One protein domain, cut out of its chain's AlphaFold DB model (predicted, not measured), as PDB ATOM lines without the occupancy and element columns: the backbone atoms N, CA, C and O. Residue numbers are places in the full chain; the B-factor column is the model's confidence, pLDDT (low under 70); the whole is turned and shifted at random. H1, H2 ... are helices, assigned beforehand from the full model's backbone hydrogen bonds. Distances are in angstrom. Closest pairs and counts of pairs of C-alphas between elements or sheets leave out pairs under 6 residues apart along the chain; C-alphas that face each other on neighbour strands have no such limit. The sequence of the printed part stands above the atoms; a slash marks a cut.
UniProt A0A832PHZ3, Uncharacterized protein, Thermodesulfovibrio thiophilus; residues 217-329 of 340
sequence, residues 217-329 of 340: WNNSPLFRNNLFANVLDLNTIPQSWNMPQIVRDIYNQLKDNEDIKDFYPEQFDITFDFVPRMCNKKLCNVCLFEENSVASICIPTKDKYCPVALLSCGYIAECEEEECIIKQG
ATOM      1  N   TRP A 217     207.758 151.480 164.911       57.84
ATOM      2  CA  TRP A 217     207.208 150.138 164.752       57.84
ATOM      3  C   TRP A 217     206.275 149.741 165.888       57.84
ATOM      4  O   TRP A 217     205.272 149.101 165.602       57.84
ATOM      5  N   ASN A 218     206.518 150.176 167.132       62.91
ATOM      6  CA  ASN A 218     205.527 149.995 168.199       62.91
ATOM      7  C   ASN A 218     204.223 150.704 167.819       62.91
ATOM      8  O   ASN A 218     203.154 150.181 168.093       62.91
ATOM      9  N   ASN A 219     204.314 151.842 167.113       62.59
ATOM     10  CA  ASN A 219     203.177 152.579 166.551       62.59
ATOM     11  C   ASN A 219     202.582 151.963 165.271       62.59
ATOM     12  O   ASN A 219     201.602 152.499 164.753       62.59
ATOM     13  N   SER A 220     203.133 150.864 164.750       67.50
ATOM     14  CA  SER A 220     202.543 150.178 163.602       67.50
ATOM     15  C   SER A 220     201.163 149.638 163.990       67.50
ATOM     16  O   SER A 220     201.068 148.882 164.964       67.50
ATOM     17  N   PRO A 221     200.102 149.942 163.217       67.25
ATOM     18  CA  PRO A 221     198.781 149.359 163.431       67.25
ATOM     19  C   PRO A 221     198.815 147.829 163.474       67.25
ATOM     20  O   PRO A 221     198.031 147.231 164.198       67.25
ATOM     21  N   LEU A 222     199.763 147.200 162.763       64.75
ATOM     22  CA  LEU A 222     199.981 145.755 162.791       64.75
ATOM     23  C   LEU A 222     200.227 145.247 164.217       64.75
ATOM     24  O   LEU A 222     199.570 144.314 164.664       64.75
ATOM     25  N   PHE A 223     201.165 145.856 164.938       68.44
ATOM     26  CA  PHE A 223     201.522 145.403 166.279       68.44
ATOM     27  C   PHE A 223     200.510 145.889 167.311       68.44
ATOM     28  O   PHE A 223     200.084 145.110 168.157       68.44
ATOM     29  N   ARG A 224     200.032 147.132 167.196       69.44
ATOM     30  CA  ARG A 224     198.967 147.644 168.067       69.44
ATOM     31  C   ARG A 224     197.717 146.761 168.017       69.44
ATOM     32  O   ARG A 224     197.252 146.318 169.059       69.44
ATOM     33  N   ASN A 225     197.208 146.484 166.820       66.62
ATOM     34  CA  ASN A 225     195.901 145.856 166.646       66.62
ATOM     35  C   ASN A 225     195.947 144.325 166.648       66.62
ATOM     36  O   ASN A 225     194.892 143.720 166.772       66.62
ATOM     37  N   ASN A 226     197.124 143.700 166.503       64.25
ATOM     38  CA  ASN A 226     197.229 142.235 166.471       64.25
ATOM     39  C   ASN A 226     198.114 141.645 167.579       64.25
ATOM     40  O   ASN A 226     197.841 140.537 168.021       64.25
ATOM     41  N   LEU A 227     199.162 142.342 168.045       68.69
ATOM     42  CA  LEU A 227     199.977 141.867 169.175       68.69
ATOM     43  C   LEU A 227     199.384 142.347 170.498       68.69
ATOM     44  O   LEU A 227     199.083 141.544 171.371       68.69
ATOM     45  N   PHE A 228     199.185 143.659 170.630       68.38
ATOM     46  CA  PHE A 228     198.750 144.247 171.893       68.38
ATOM     47  C   PHE A 228     197.241 144.111 172.132       68.38
ATOM     48  O   PHE A 228     196.845 143.900 173.269       68.38
ATOM     49  N   ALA A 229     196.396 144.149 171.095       65.75
ATOM     50  CA  ALA A 229     194.938 144.008 171.243       65.75
ATOM     51  C   ALA A 229     194.475 142.647 171.791       65.75
ATOM     52  O   ALA A 229     193.397 142.554 172.364       65.75
ATOM     53  N   ASN A 230     195.280 141.595 171.618       59.12
ATOM     54  CA  ASN A 230     194.960 140.260 172.128       59.12
ATOM     55  C   ASN A 230     195.299 140.092 173.615       59.12
ATOM     56  O   ASN A 230     194.846 139.138 174.239       59.12
ATOM     57  N   VAL A 231     196.106 140.997 174.173       60.69
ATOM     58  CA  VAL A 231     196.554 140.955 175.572       60.69
ATOM     59  C   VAL A 231     196.131 142.192 176.369       60.69
ATOM     60  O   VAL A 231     196.324 142.224 177.580       60.69
ATOM     61  N   LEU A 232     195.537 143.197 175.717       66.50
ATOM     62  CA  LEU A 232     195.058 144.441 176.321       66.50
ATOM     63  C   LEU A 232     193.668 144.794 175.802       66.50
ATOM     64  O   LEU A 232     193.417 144.739 174.597       66.50
ATOM     65  N   ASP A 233     192.819 145.314 176.687       69.88
ATOM     66  CA  ASP A 233     191.625 146.035 176.257       69.88
ATOM     67  C   ASP A 233     192.019 147.433 175.757       69.88
ATOM     68  O   ASP A 233     192.181 148.387 176.515       69.88
ATOM     69  N   LEU A 234     192.199 147.570 174.442       69.25
ATOM     70  CA  LEU A 234     192.558 148.856 173.844       69.25
ATOM     71  C   LEU A 234     191.466 149.928 174.008       69.25
ATOM     72  O   LEU A 234     191.764 151.104 173.794       69.25
ATOM     73  N   ASN A 235     190.230 149.562 174.373       69.06
ATOM     74  CA  ASN A 235     189.133 150.518 174.545       69.06
ATOM     75  C   ASN A 235     189.229 151.291 175.865       69.06
ATOM     76  O   ASN A 235     188.710 152.403 175.956       69.06
ATOM     77  N   THR A 236     189.909 150.738 176.873       71.94
ATOM     78  CA  THR A 236     190.158 151.421 178.153       71.94
ATOM     79  C   THR A 236     191.368 152.351 178.089       71.94
ATOM     80  O   THR A 236     191.592 153.147 179.001       71.94
ATOM     81  N   ILE A 237     192.154 152.274 177.012       71.62
ATOM     82  CA  ILE A 237     193.345 153.092 176.806       71.62
ATOM     83  C   ILE A 237     192.945 154.431 176.171       71.62
ATOM     84  O   ILE A 237     192.279 154.448 175.131       71.62
ATOM     85  N   PRO A 238     193.395 155.579 176.717       74.44
ATOM     86  CA  PRO A 238     193.118 156.875 176.115       74.44
ATOM     87  C   PRO A 238     193.607 156.944 174.662       74.44
ATOM     88  O   PRO A 238     194.777 156.700 174.372       74.44
ATOM     89  N   GLN A 239     192.735 157.351 173.734       71.50
ATOM     90  CA  GLN A 239     193.089 157.475 172.309       71.50
ATOM     91  C   GLN A 239     194.234 158.468 172.045       71.50
ATOM     92  O   GLN A 239     194.897 158.389 171.013       71.50
ATOM     93  N   SER A 240     194.470 159.391 172.980       71.00
ATOM     94  CA  SER A 240     195.562 160.366 172.956       71.00
ATOM     95  C   SER A 240     196.937 159.756 173.241       71.00
ATOM     96  O   SER A 240     197.948 160.417 172.999       71.00
ATOM     97  N   TRP A 241     196.996 158.525 173.756       71.25
ATOM     98  CA  TRP A 241     198.255 157.882 174.095       71.25
ATOM     99  C   TRP A 241     198.954 157.315 172.863       71.25
ATOM    100  O   TRP A 241     198.358 156.652 172.009       71.25
ATOM    101  N   ASN A 242     200.262 157.552 172.799       71.75
ATOM    102  CA  ASN A 242     201.127 156.899 171.826       71.75
ATOM    103  C   ASN A 242     201.580 155.522 172.341       71.75
ATOM    104  O   ASN A 242     201.489 155.215 173.529       71.75
ATOM    105  N   MET A 243     202.093 154.673 171.452       72.62
ATOM    106  CA  MET A 243     202.524 153.330 171.849       72.62
ATOM    107  C   MET A 243     203.652 153.293 172.894       72.62
ATOM    108  O   MET A 243     203.575 152.432 173.764       72.62
ATOM    109  N   PRO A 244     204.653 154.201 172.903       73.50
ATOM    110  CA  PRO A 244     205.588 154.292 174.029       73.50
ATOM    111  C   PRO A 244     204.893 154.460 175.391       73.50
ATOM    112  O   PRO A 244     205.281 153.803 176.356       73.50
ATOM    113  N   GLN A 245     203.861 155.308 175.476       75.56
ATOM    114  CA  GLN A 245     203.081 155.511 176.703       75.56
ATOM    115  C   GLN A 245     202.282 154.265 177.075       75.56
ATOM    116  O   GLN A 245     202.336 153.842 178.224       75.56
ATOM    117  N   ILE A 246     201.614 153.649 176.097       76.62
ATOM    118  CA  ILE A 246     200.845 152.413 176.295       76.62
ATOM    119  C   ILE A 246     201.752 151.309 176.832       76.62
ATOM    120  O   ILE A 246     201.485 150.744 177.883       76.62
ATOM    121  N   VAL A 247     202.871 151.049 176.160       76.75
ATOM    122  CA  VAL A 247     203.821 150.008 176.558       76.75
ATOM    123  C   VAL A 247     204.416 150.276 177.943       76.75
ATOM    124  O   VAL A 247     204.595 149.351 178.735       76.75
ATOM    125  N   ARG A 248     204.697 151.543 178.267       77.50
ATOM    126  CA  ARG A 248     205.165 151.919 179.604       77.50
ATOM    127  C   ARG A 248     204.111 151.643 180.674       77.50
ATOM    128  O   ARG A 248     204.475 151.222 181.769       77.50
ATOM    129  N   ASP A 249     202.845 151.888 180.372       77.25
ATOM    130  CA  ASP A 249     201.750 151.606 181.291       77.25
ATOM    131  C   ASP A 249     201.596 150.102 181.539       77.25
ATOM    132  O   ASP A 249     201.551 149.692 182.692       77.25
ATOM    133  N   ILE A 250     201.686 149.274 180.491       77.56
ATOM    134  CA  ILE A 250     201.718 147.806 180.629       77.56
ATOM    135  C   ILE A 250     202.853 147.382 181.560       77.56
ATOM    136  O   ILE A 250     202.630 146.651 182.520       77.56
ATOM    137  N   TYR A 251     204.073 147.872 181.315       81.25
ATOM    138  CA  TYR A 251     205.200 147.586 182.198       81.25
ATOM    139  C   TYR A 251     204.879 147.977 183.648       81.25
ATOM    140  O   TYR A 251     205.155 147.211 184.563       81.25
ATOM    141  N   ASN A 252     204.284 149.152 183.875       81.12
ATOM    142  CA  ASN A 252     203.947 149.612 185.222       81.12
ATOM    143  C   ASN A 252     202.872 148.761 185.907       81.12
ATOM    144  O   ASN A 252     202.915 148.662 187.127       81.12
ATOM    145  N   GLN A 253     201.941 148.175 185.154       78.06
ATOM    146  CA  GLN A 253     200.937 147.251 185.686       78.06
ATOM    147  C   GLN A 253     201.548 145.889 186.035       78.06
ATOM    148  O   GLN A 253     201.157 145.267 187.016       78.06
ATOM    149  N   LEU A 254     202.515 145.428 185.238       79.25
ATOM    150  CA  LEU A 254     203.105 144.102 185.395       79.25
ATOM    151  C   LEU A 254     204.286 144.071 186.373       79.25
ATOM    152  O   LEU A 254     204.600 143.008 186.889       79.25
ATOM    153  N   LYS A 255     205.006 145.185 186.581       80.94
ATOM    154  CA  LYS A 255     206.319 145.182 187.276       80.94
ATOM    155  C   LYS A 255     206.248 144.733 188.736       80.94
ATOM    156  O   LYS A 255     207.268 144.344 189.290       80.94
ATOM    157  N   ASP A 256     205.062 144.833 189.327       80.50
ATOM    158  CA  ASP A 256     204.779 144.468 190.711       80.50
ATOM    159  C   ASP A 256     204.042 143.109 190.789       80.50
ATOM    160  O   ASP A 256     203.596 142.708 191.859       80.50
ATOM    161  N   ASN A 257     203.893 142.399 189.661       77.81
ATOM    162  CA  ASN A 257     203.291 141.071 189.607       77.81
ATOM    163  C   ASN A 257     204.305 140.008 190.068       77.81
ATOM    164  O   ASN A 257     205.338 139.812 189.428       77.81
ATOM    165  N   GLU A 258     203.991 139.302 191.157       75.62
ATOM    166  CA  GLU A 258     204.866 138.293 191.773       75.62
ATOM    167  C   GLU A 258     205.147 137.075 190.870       75.62
ATOM    168  O   GLU A 258     206.192 136.428 191.016       75.62
ATOM    169  N   ASP A 259     204.260 136.799 189.909       75.12
ATOM    170  CA  ASP A 259     204.398 135.699 188.951       75.12
ATOM    171  C   ASP A 259     205.371 136.037 187.809       75.12
ATOM    172  O   ASP A 259     205.896 135.139 187.148       75.12
ATOM    173  N   ILE A 260     205.654 137.326 187.572       69.75
ATOM    174  CA  ILE A 260     206.514 137.787 186.478       69.75
ATOM    175  C   ILE A 260     207.827 138.308 187.056       69.75
ATOM    176  O   ILE A 260     207.954 139.464 187.460       69.75
ATOM    177  N   LYS A 261     208.844 137.446 187.062       69.81
ATOM    178  CA  LYS A 261     210.167 137.780 187.600       69.81
ATOM    179  C   LYS A 261     211.097 138.336 186.523       69.81
ATOM    180  O   LYS A 261     211.016 137.972 185.355       69.81
ATOM    181  N   ASP A 262     212.009 139.206 186.956       73.50
ATOM    182  CA  ASP A 262     213.207 139.626 186.218       73.50
ATOM    183  C   ASP A 262     212.982 140.208 184.814       73.50
ATOM    184  O   ASP A 262     213.730 139.926 183.873       73.50
ATOM    185  N   PHE A 263     212.000 141.100 184.681       80.69
ATOM    186  CA  PHE A 263     211.785 141.843 183.441       80.69
ATOM    187  C   PHE A 263     212.008 143.353 183.590       80.69
ATOM    188  O   PHE A 263     211.976 143.925 184.681       80.69
ATOM    189  N   TYR A 264     212.272 144.024 182.470       83.12
ATOM    190  CA  TYR A 264     212.611 145.444 182.430       83.12
ATOM    191  C   TYR A 264     212.010 146.152 181.202       83.12
ATOM    192  O   TYR A 264     211.694 145.500 180.206       83.12
ATOM    193  N   PRO A 265     211.848 147.492 181.239       82.25
ATOM    194  CA  PRO A 265     211.050 148.223 180.250       82.25
ATOM    195  C   PRO A 265     211.490 148.001 178.802       82.25
ATOM    196  O   PRO A 265     210.653 147.889 177.914       82.25
ATOM    197  N   GLU A 266     212.798 147.926 178.556       81.12
ATOM    198  CA  GLU A 266     213.373 147.753 177.218       81.12
ATOM    199  C   GLU A 266     212.900 146.478 176.496       81.12
ATOM    200  O   GLU A 266     212.761 146.518 175.276       81.12
ATOM    201  N   GLN A 267     212.574 145.401 177.220       78.31
ATOM    202  CA  GLN A 267     212.093 144.134 176.636       78.31
ATOM    203  C   GLN A 267     210.701 144.243 176.008       78.31
ATOM    204  O   GLN A 267     210.282 143.372 175.254       78.31
ATOM    205  N   PHE A 268     209.968 145.319 176.292       75.44
ATOM    206  CA  PHE A 268     208.669 145.553 175.676       75.44
ATOM    207  C   PHE A 268     208.786 146.282 174.323       75.44
ATOM    208  O   PHE A 268     207.774 146.549 173.669       75.44
ATOM    209  N   ASP A 269     209.997 146.637 173.875       73.06
ATOM    210  CA  ASP A 269     210.208 147.238 172.559       73.06
ATOM    211  C   ASP A 269     210.420 146.140 171.513       73.06
ATOM    212  O   ASP A 269     211.507 145.581 171.357       73.06
ATOM    213  N   ILE A 270     209.381 145.877 170.720       67.75
ATOM    214  CA  ILE A 270     209.410 144.838 169.683       67.75
ATOM    215  C   ILE A 270     210.518 145.080 168.642       67.75
ATOM    216  O   ILE A 270     210.901 144.167 167.914       67.75
ATOM    217  N   THR A 271     211.057 146.299 168.522       63.16
ATOM    218  CA  THR A 271     212.147 146.580 167.575       63.16
ATOM    219  C   THR A 271     213.501 146.120 168.050       63.16
ATOM    220  O   THR A 271     214.391 145.917 167.219       63.16
ATOM    221  N   PHE A 272     213.657 145.956 169.358       62.28
ATOM    222  CA  PHE A 272     214.855 145.380 169.933       62.28
ATOM    223  C   PHE A 272     214.887 143.870 169.768       62.28
ATOM    224  O   PHE A 272     215.952 143.350 169.428       62.28
ATOM    225  N   ASP A 273     213.723 143.225 169.835       63.34
ATOM    226  CA  ASP A 273     213.658 141.766 169.863       63.34
ATOM    227  C   ASP A 273     213.263 141.132 168.519       63.34
ATOM    228  O   ASP A 273     213.782 140.073 168.180       63.34
ATOM    229  N   PHE A 274     212.425 141.780 167.696       62.91
ATOM    230  CA  PHE A 274     211.801 141.131 166.527       62.91
ATOM    231  C   PHE A 274     212.173 141.690 165.149       62.91
ATOM    232  O   PHE A 274     212.422 140.948 164.194       62.91
ATOM    233  N   VAL A 275     212.132 143.010 164.983       53.41
ATOM    234  CA  VAL A 275     211.817 143.590 163.662       53.41
ATOM    235  C   VAL A 275     212.953 143.568 162.609       53.41
ATOM    236  O   VAL A 275     212.648 143.360 161.431       53.41
ATOM    237  N   PRO A 276     214.258 143.735 162.906       51.25
ATOM    238  CA  PRO A 276     215.226 143.942 161.818       51.25
ATOM    239  C   PRO A 276     215.756 142.680 161.120       51.25
ATOM    240  O   PRO A 276     216.319 142.802 160.032       51.25
ATOM    241  N   ARG A 277     215.655 141.475 161.697       53.62
ATOM    242  CA  ARG A 277     216.359 140.294 161.146       53.62
ATOM    243  C   ARG A 277     215.460 139.329 160.383       53.62
ATOM    244  O   ARG A 277     215.876 138.859 159.327       53.62
ATOM    245  N   MET A 278     214.249 139.059 160.866       62.19
ATOM    246  CA  MET A 278     213.399 138.016 160.280       62.19
ATOM    247  C   MET A 278     212.707 138.463 158.991       62.19
ATOM    248  O   MET A 278     212.850 137.796 157.965       62.19
ATOM    249  N   CYS A 279     212.047 139.625 158.995       61.19
ATOM    250  CA  CYS A 279     211.347 140.138 157.812       61.19
ATOM    251  C   CYS A 279     212.311 140.421 156.648       61.19
ATOM    252  O   CYS A 279     212.057 140.029 155.512       61.19
ATOM    253  N   ASN A 280     213.467 141.029 156.935       56.84
ATOM    254  CA  ASN A 280     214.454 141.377 155.907       56.84
ATOM    255  C   ASN A 280     215.129 140.152 155.281       56.84
ATOM    256  O   ASN A 280     215.472 140.175 154.101       56.84
ATOM    257  N   LYS A 281     215.292 139.071 156.050       62.66
ATOM    258  CA  LYS A 281     215.837 137.797 155.562       62.66
ATOM    259  C   LYS A 281     214.761 136.836 155.046       62.66
ATOM    260  O   LYS A 281     215.091 135.704 154.710       62.66
ATOM    261  N   LYS A 282     213.494 137.272 154.974       69.50
ATOM    262  CA  LYS A 282     212.339 136.451 154.569       69.50
ATOM    263  C   LYS A 282     212.199 135.154 155.384       69.50
ATOM    264  O   LYS A 282     211.754 134.137 154.866       69.50
ATOM    265  N   LEU A 283     212.554 135.196 156.669       72.94
ATOM    266  CA  LEU A 283     212.515 134.054 157.593       72.94
ATOM    267  C   LEU A 283     211.116 133.840 158.202       72.94
ATOM    268  O   LEU A 283     210.986 133.490 159.373       72.94
ATOM    269  N   CYS A 284     210.050 134.086 157.432       74.69
ATOM    270  CA  CYS A 284     208.671 133.994 157.925       74.69
ATOM    271  C   CYS A 284     208.323 132.579 158.410       74.69
ATOM    272  O   CYS A 284     207.579 132.418 159.368       74.69
ATOM    273  N   ASN A 285     208.925 131.559 157.799       76.00
ATOM    274  CA  ASN A 285     208.749 130.151 158.151       76.00
ATOM    275  C   ASN A 285     209.235 129.786 159.563       76.00
ATOM    276  O   ASN A 285     208.807 128.770 160.091       76.00
ATOM    277  N   VAL A 286     210.096 130.600 160.180       74.50
ATOM    278  CA  VAL A 286     210.620 130.377 161.540       74.50
ATOM    279  C   VAL A 286     210.303 131.538 162.492       74.50
ATOM    280  O   VAL A 286     210.802 131.582 163.610       74.50
ATOM    281  N   CYS A 287     209.476 132.490 162.054       76.88
ATOM    282  CA  CYS A 287     209.065 133.654 162.837       76.88
ATOM    283  C   CYS A 287     207.874 133.306 163.725       76.88
ATOM    284  O   CYS A 287     206.825 132.980 163.183       76.88
ATOM    285  N   LEU A 288     207.963 133.449 165.049       77.88
ATOM    286  CA  LEU A 288     206.862 133.103 165.975       77.88
ATOM    287  C   LEU A 288     205.540 133.872 165.773       77.88
ATOM    288  O   LEU A 288     204.540 133.534 166.406       77.88
ATOM    289  N   PHE A 289     205.515 134.891 164.908       76.88
ATOM    290  CA  PHE A 289     204.294 135.596 164.507       76.88
ATOM    291  C   PHE A 289     203.571 134.974 163.303       76.88
ATOM    292  O   PHE A 289     202.446 135.367 162.988       76.88
ATOM    293  N   GLU A 290     204.192 134.022 162.606       78.00
ATOM    294  CA  GLU A 290     203.561 133.269 161.521       78.00
ATOM    295  C   GLU A 290     202.762 132.084 162.084       78.00
ATOM    296  O   GLU A 290     203.148 131.460 163.068       78.00
ATOM    297  N   GLU A 291     201.631 131.765 161.458       74.88
ATOM    298  CA  GLU A 291     200.623 130.847 162.005       74.88
ATOM    299  C   GLU A 291     201.156 129.429 162.294       74.88
ATOM    300  O   GLU A 291     200.794 128.818 163.299       74.88
ATOM    301  N   ASN A 292     202.071 128.932 161.456       74.38
ATOM    302  CA  ASN A 292     202.553 127.544 161.504       74.38
ATOM    303  C   ASN A 292     204.065 127.407 161.748       74.38
ATOM    304  O   ASN A 292     204.604 126.303 161.698       74.38
ATOM    305  N   SER A 293     204.770 128.505 162.010       78.75
ATOM    306  CA  SER A 293     206.234 128.500 162.132       78.75
ATOM    307  C   SER A 293     206.722 127.818 163.407       78.75
ATOM    308  O   SER A 293     207.637 127.003 163.350       78.75
ATOM    309  N   VAL A 294     206.094 128.101 164.554       83.38
ATOM    310  CA  VAL A 294     206.515 127.588 165.867       83.38
ATOM    311  C   VAL A 294     206.558 126.063 165.866       83.38
ATOM    312  O   VAL A 294     207.541 125.481 166.312       83.38
ATOM    313  N   ALA A 295     205.538 125.411 165.301       82.44
ATOM    314  CA  ALA A 295     205.463 123.953 165.223       82.44
ATOM    315  C   ALA A 295     206.618 123.329 164.420       82.44
ATOM    316  O   ALA A 295     206.997 122.195 164.684       82.44
ATOM    317  N   SER A 296     207.196 124.068 163.467       80.50
ATOM    318  CA  SER A 296     208.294 123.576 162.623       80.50
ATOM    319  C   SER A 296     209.673 123.628 163.291       80.50
ATOM    320  O   SER A 296     210.597 122.961 162.832       80.50
ATOM    321  N   ILE A 297     209.819 124.411 164.362       84.94
ATOM    322  CA  ILE A 297     211.097 124.628 165.061       84.94
ATOM    323  C   ILE A 297     211.058 124.216 166.534       84.94
ATOM    324  O   ILE A 297     212.108 124.049 167.146       84.94
ATOM    325  N   CYS A 298     209.870 124.081 167.126       87.12
ATOM    326  CA  CYS A 298     209.705 123.710 168.522       87.12
ATOM    327  C   CYS A 298     210.048 122.232 168.727       87.12
ATOM    328  O   CYS A 298     209.361 121.350 168.219       87.12
ATOM    329  N   ILE A 299     211.077 121.976 169.532       86.31
ATOM    330  CA  ILE A 299     211.458 120.639 169.988       86.31
ATOM    331  C   ILE A 299     211.266 120.638 171.511       86.31
ATOM    332  O   ILE A 299     212.117 121.186 172.213       86.31
ATOM    333  N   PRO A 300     210.128 120.135 172.030       80.81
ATOM    334  CA  PRO A 300     209.839 120.163 173.457       80.81
ATOM    335  C   PRO A 300     210.732 119.140 174.154       80.81
ATOM    336  O   PRO A 300     210.559 117.933 173.997       80.81
ATOM    337  N   THR A 301     211.764 119.614 174.839       83.25
ATOM    338  CA  THR A 301     212.702 118.742 175.541       83.25
ATOM    339  C   THR A 301     213.136 119.414 176.824       83.25
ATOM    340  O   THR A 301     213.827 120.436 176.785       83.25
ATOM    341  N   LYS A 302     212.744 118.813 177.948       72.19
ATOM    342  CA  LYS A 302     213.220 119.163 179.281       72.19
ATOM    343  C   LYS A 302     214.744 119.259 179.300       72.19
ATOM    344  O   LYS A 302     215.435 118.493 178.626       72.19
ATOM    345  N   ASP A 303     215.261 120.232 180.040       81.12
ATOM    346  CA  ASP A 303     216.701 120.469 180.213       81.12
ATOM    347  C   ASP A 303     217.443 120.914 178.932       81.12
ATOM    348  O   ASP A 303     218.677 120.862 178.850       81.12
ATOM    349  N   LYS A 304     216.711 121.355 177.899       87.88
ATOM    350  CA  LYS A 304     217.268 121.995 176.698       87.88
ATOM    351  C   LYS A 304     216.791 123.434 176.571       87.88
ATOM    352  O   LYS A 304     215.751 123.823 177.096       87.88
ATOM    353  N   TYR A 305     217.554 124.221 175.817       89.00
ATOM    354  CA  TYR A 305     217.157 125.580 175.473       89.00
ATOM    355  C   TYR A 305     216.065 125.592 174.406       89.00
ATOM    356  O   TYR A 305     216.086 124.793 173.471       89.00
ATOM    357  N   CYS A 306     215.142 126.542 174.526       87.81
ATOM    358  CA  CYS A 306     214.039 126.762 173.611       87.81
ATOM    359  C   CYS A 306     214.555 127.255 172.242       87.81
ATOM    360  O   CYS A 306     214.996 128.405 172.122       87.81
ATOM    361  N   PRO A 307     214.460 126.436 171.174       85.62
ATOM    362  CA  PRO A 307     214.913 126.839 169.845       85.62
ATOM    363  C   PRO A 307     214.088 128.003 169.279       85.62
ATOM    364  O   PRO A 307     214.629 128.833 168.551       85.62
ATOM    365  N   VAL A 308     212.803 128.116 169.642       84.44
ATOM    366  CA  VAL A 308     211.928 129.203 169.171       84.44
ATOM    367  C   VAL A 308     212.387 130.557 169.718       84.44
ATOM    368  O   VAL A 308     212.524 131.507 168.945       84.44
ATOM    369  N   ALA A 309     212.654 130.637 171.027       80.19
ATOM    370  CA  ALA A 309     213.114 131.856 171.695       80.19
ATOM    371  C   ALA A 309     214.504 132.279 171.197       80.19
ATOM    372  O   ALA A 309     214.744 133.462 170.931       80.19
ATOM    373  N   LEU A 310     215.391 131.304 170.976       78.69
ATOM    374  CA  LEU A 310     216.723 131.548 170.440       78.69
ATOM    375  C   LEU A 310     216.676 132.073 169.000       78.69
ATOM    376  O   LEU A 310     217.316 133.075 168.689       78.69
ATOM    377  N   LEU A 311     215.917 131.422 168.114       75.56
ATOM    378  CA  LEU A 311     215.848 131.804 166.702       75.56
ATOM    379  C   LEU A 311     215.115 133.129 166.492       75.56
ATOM    380  O   LEU A 311     215.536 133.924 165.650       75.56
ATOM    381  N   SER A 312     214.037 133.363 167.245       71.38
ATOM    382  CA  SER A 312     213.176 134.534 167.052       71.38
ATOM    383  C   SER A 312     213.697 135.782 167.745       71.38
ATOM    384  O   SER A 312     213.687 136.848 167.138       71.38
ATOM    385  N   CYS A 313     214.189 135.637 168.977       68.88
ATOM    386  CA  CYS A 313     214.530 136.767 169.840       68.88
ATOM    387  C   CYS A 313     216.008 136.773 170.270       68.88
ATOM    388  O   CYS A 313     216.472 137.730 170.880       68.88
ATOM    389  N   GLY A 314     216.773 135.716 169.966       70.88
ATOM    390  CA  GLY A 314     218.152 135.572 170.443       70.88
ATOM    391  C   GLY A 314     218.256 135.231 171.931       70.88
ATOM    392  O   GLY A 314     219.328 135.401 172.511       70.88
ATOM    393  N   TYR A 315     217.167 134.770 172.551       75.12
ATOM    394  CA  TYR A 315     217.120 134.467 173.978       75.12
ATOM    395  C   TYR A 315     217.523 133.025 174.276       75.12
ATOM    396  O   TYR A 315     217.019 132.080 173.672       75.12
ATOM    397  N   ILE A 316     218.431 132.871 175.240       80.56
ATOM    398  CA  ILE A 316     218.794 131.580 175.823       80.56
ATOM    399  C   ILE A 316     217.837 131.357 176.995       80.56
ATOM    400  O   ILE A 316     218.054 131.886 178.080       80.56
ATOM    401  N   ALA A 317     216.750 130.636 176.736       82.81
ATOM    402  CA  ALA A 317     215.720 130.298 177.716       82.81
ATOM    403  C   ALA A 317     215.533 128.780 177.751       82.81
ATOM    404  O   ALA A 317     215.663 128.134 176.711       82.81
ATOM    405  N   GLU A 318     215.250 128.210 178.918       87.38
ATOM    406  CA  GLU A 318     214.934 126.783 179.058       87.38
ATOM    407  C   GLU A 318     213.566 126.454 178.432       87.38
ATOM    408  O   GLU A 318     212.719 127.326 178.242       87.38
ATOM    409  N   CYS A 319     213.368 125.202 178.015       86.62
ATOM    410  CA  CYS A 319     212.120 124.756 177.402       86.62
ATOM    411  C   CYS A 319     211.056 124.415 178.461       86.62
ATOM    412  O   CYS A 319     211.285 123.561 179.310       86.62
ATOM    413  N   GLU A 320     209.868 125.019 178.343       83.88
ATOM    414  CA  GLU A 320     208.708 124.796 179.233       83.88
ATOM    415  C   GLU A 320     207.747 123.680 178.756       83.88
ATOM    416  O   GLU A 320     206.657 123.511 179.292       83.88
ATOM    417  N   GLU A 321     208.125 122.921 177.722       83.19
ATOM    418  CA  GLU A 321     207.379 121.767 177.185       83.19
ATOM    419  C   GLU A 321     205.875 122.006 176.900       83.19
ATOM    420  O   GLU A 321     205.516 122.552 175.852       83.19
ATOM    421  N   GLU A 322     204.997 121.503 177.775       74.69
ATOM    422  CA  GLU A 322     203.537 121.458 177.623       74.69
ATOM    423  C   GLU A 322     202.867 122.785 178.011       74.69
ATOM    424  O   GLU A 322     201.932 123.210 177.332       74.69
ATOM    425  N   GLU A 323     203.383 123.488 179.024       74.06
ATOM    426  CA  GLU A 323     202.823 124.768 179.497       74.06
ATOM    427  C   GLU A 323     203.365 125.983 178.725       74.06
ATOM    428  O   GLU A 323     203.032 127.130 179.016       74.06
ATOM    429  N   CYS A 324     204.154 125.744 177.675       80.62
ATOM    430  CA  CYS A 324     204.810 126.798 176.917       80.62
ATOM    431  C   CYS A 324     203.811 127.701 176.160       80.62
ATOM    432  O   CYS A 324     203.208 127.301 175.156       80.62
ATOM    433  N   ILE A 325     203.742 128.976 176.554       76.81
ATOM    434  CA  ILE A 325     202.896 130.013 175.929       76.81
ATOM    435  C   ILE A 325     203.173 130.214 174.428       76.81
ATOM    436  O   ILE A 325     202.281 130.545 173.642       76.81
ATOM    437  N   ILE A 326     204.414 129.961 173.996       79.06
ATOM    438  CA  ILE A 326     204.824 130.061 172.591       79.06
ATOM    439  C   ILE A 326     204.173 128.932 171.776       79.06
ATOM    440  O   ILE A 326     203.659 129.170 170.680       79.06
ATOM    441  N   LYS A 327     204.146 127.708 172.321       78.44
ATOM    442  CA  LYS A 327     203.523 126.525 171.699       78.44
ATOM    443  C   LYS A 327     202.003 126.686 171.604       78.44
ATOM    444  O   LYS A 327     201.424 126.371 170.560       78.44
ATOM    445  N   GLN A 328     201.385 127.254 172.645       76.25
ATOM    446  CA  GLN A 328     199.956 127.595 172.684       76.25
ATOM    447  C   GLN A 328     199.558 128.590 171.583       76.25
ATOM    448  O   GLN A 328     198.415 128.597 171.131       76.25
ATOM    449  N   GLY A 329     200.518 129.354 171.057       69.88
ATOM    450  CA  GLY A 329     200.327 130.130 169.841       69.88
ATOM    451  C   GLY A 329     199.651 131.477 170.055       69.88
ATOM    452  O   GLY A 329     199.033 131.982 169.123       69.88
TER     453      GLY A 329
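AT A GLANCE: This is residues 217 to 329 of the 340 residues of an uncharacterized protein of Thermodesulfovibrio thiophilus (UniProt A0A832PHZ3). Little regular structure: two lobes, one with H1 to H3, the other with H5 to H7, are joined through H4 and loop 274 to 292; residues 256 to 262 stick out. The 113 printed residues include seven named helices, H1 to H7, no named strand: all helix, under half in helices, compact, radius of gyration of the C-alphas 15.1 A, spans 43 by 36 by 21 A.

IN THESE COORDINATES: H1, residues 221 to 228, begins at (198.781, 149.359, 163.431). H2, 243 to 254, is 16.4 A long. H3 is 265 to 268, H4 270 to 273, H5 293 to 297, H6 307 to 313. H7, 325 to 328, ends at (199.956, 127.595, 172.684).

HOW THE PARTS SIT: H2 touches H3, closest C-alphas Tyr 251 and Pro 265, 6.2 A, with residues 247 to 251 alone. H5 only just touches H6 and H7, 3 pairs within 8 A each. H2 and H6 have every O i to N i+4 pair within hydrogen-bond range; H1 has 3 of 4, H5 0 of 1 but 2 of 2 O i to N i+3.

THE WHOLE: Ser 240 and Asp 303 have the farthest C-alphas, 45.7 A. Links H1-H2, H4-H5, H6-H7 are long; pLDDT is under 70 at 217 to 235 and 270 to 282, among others.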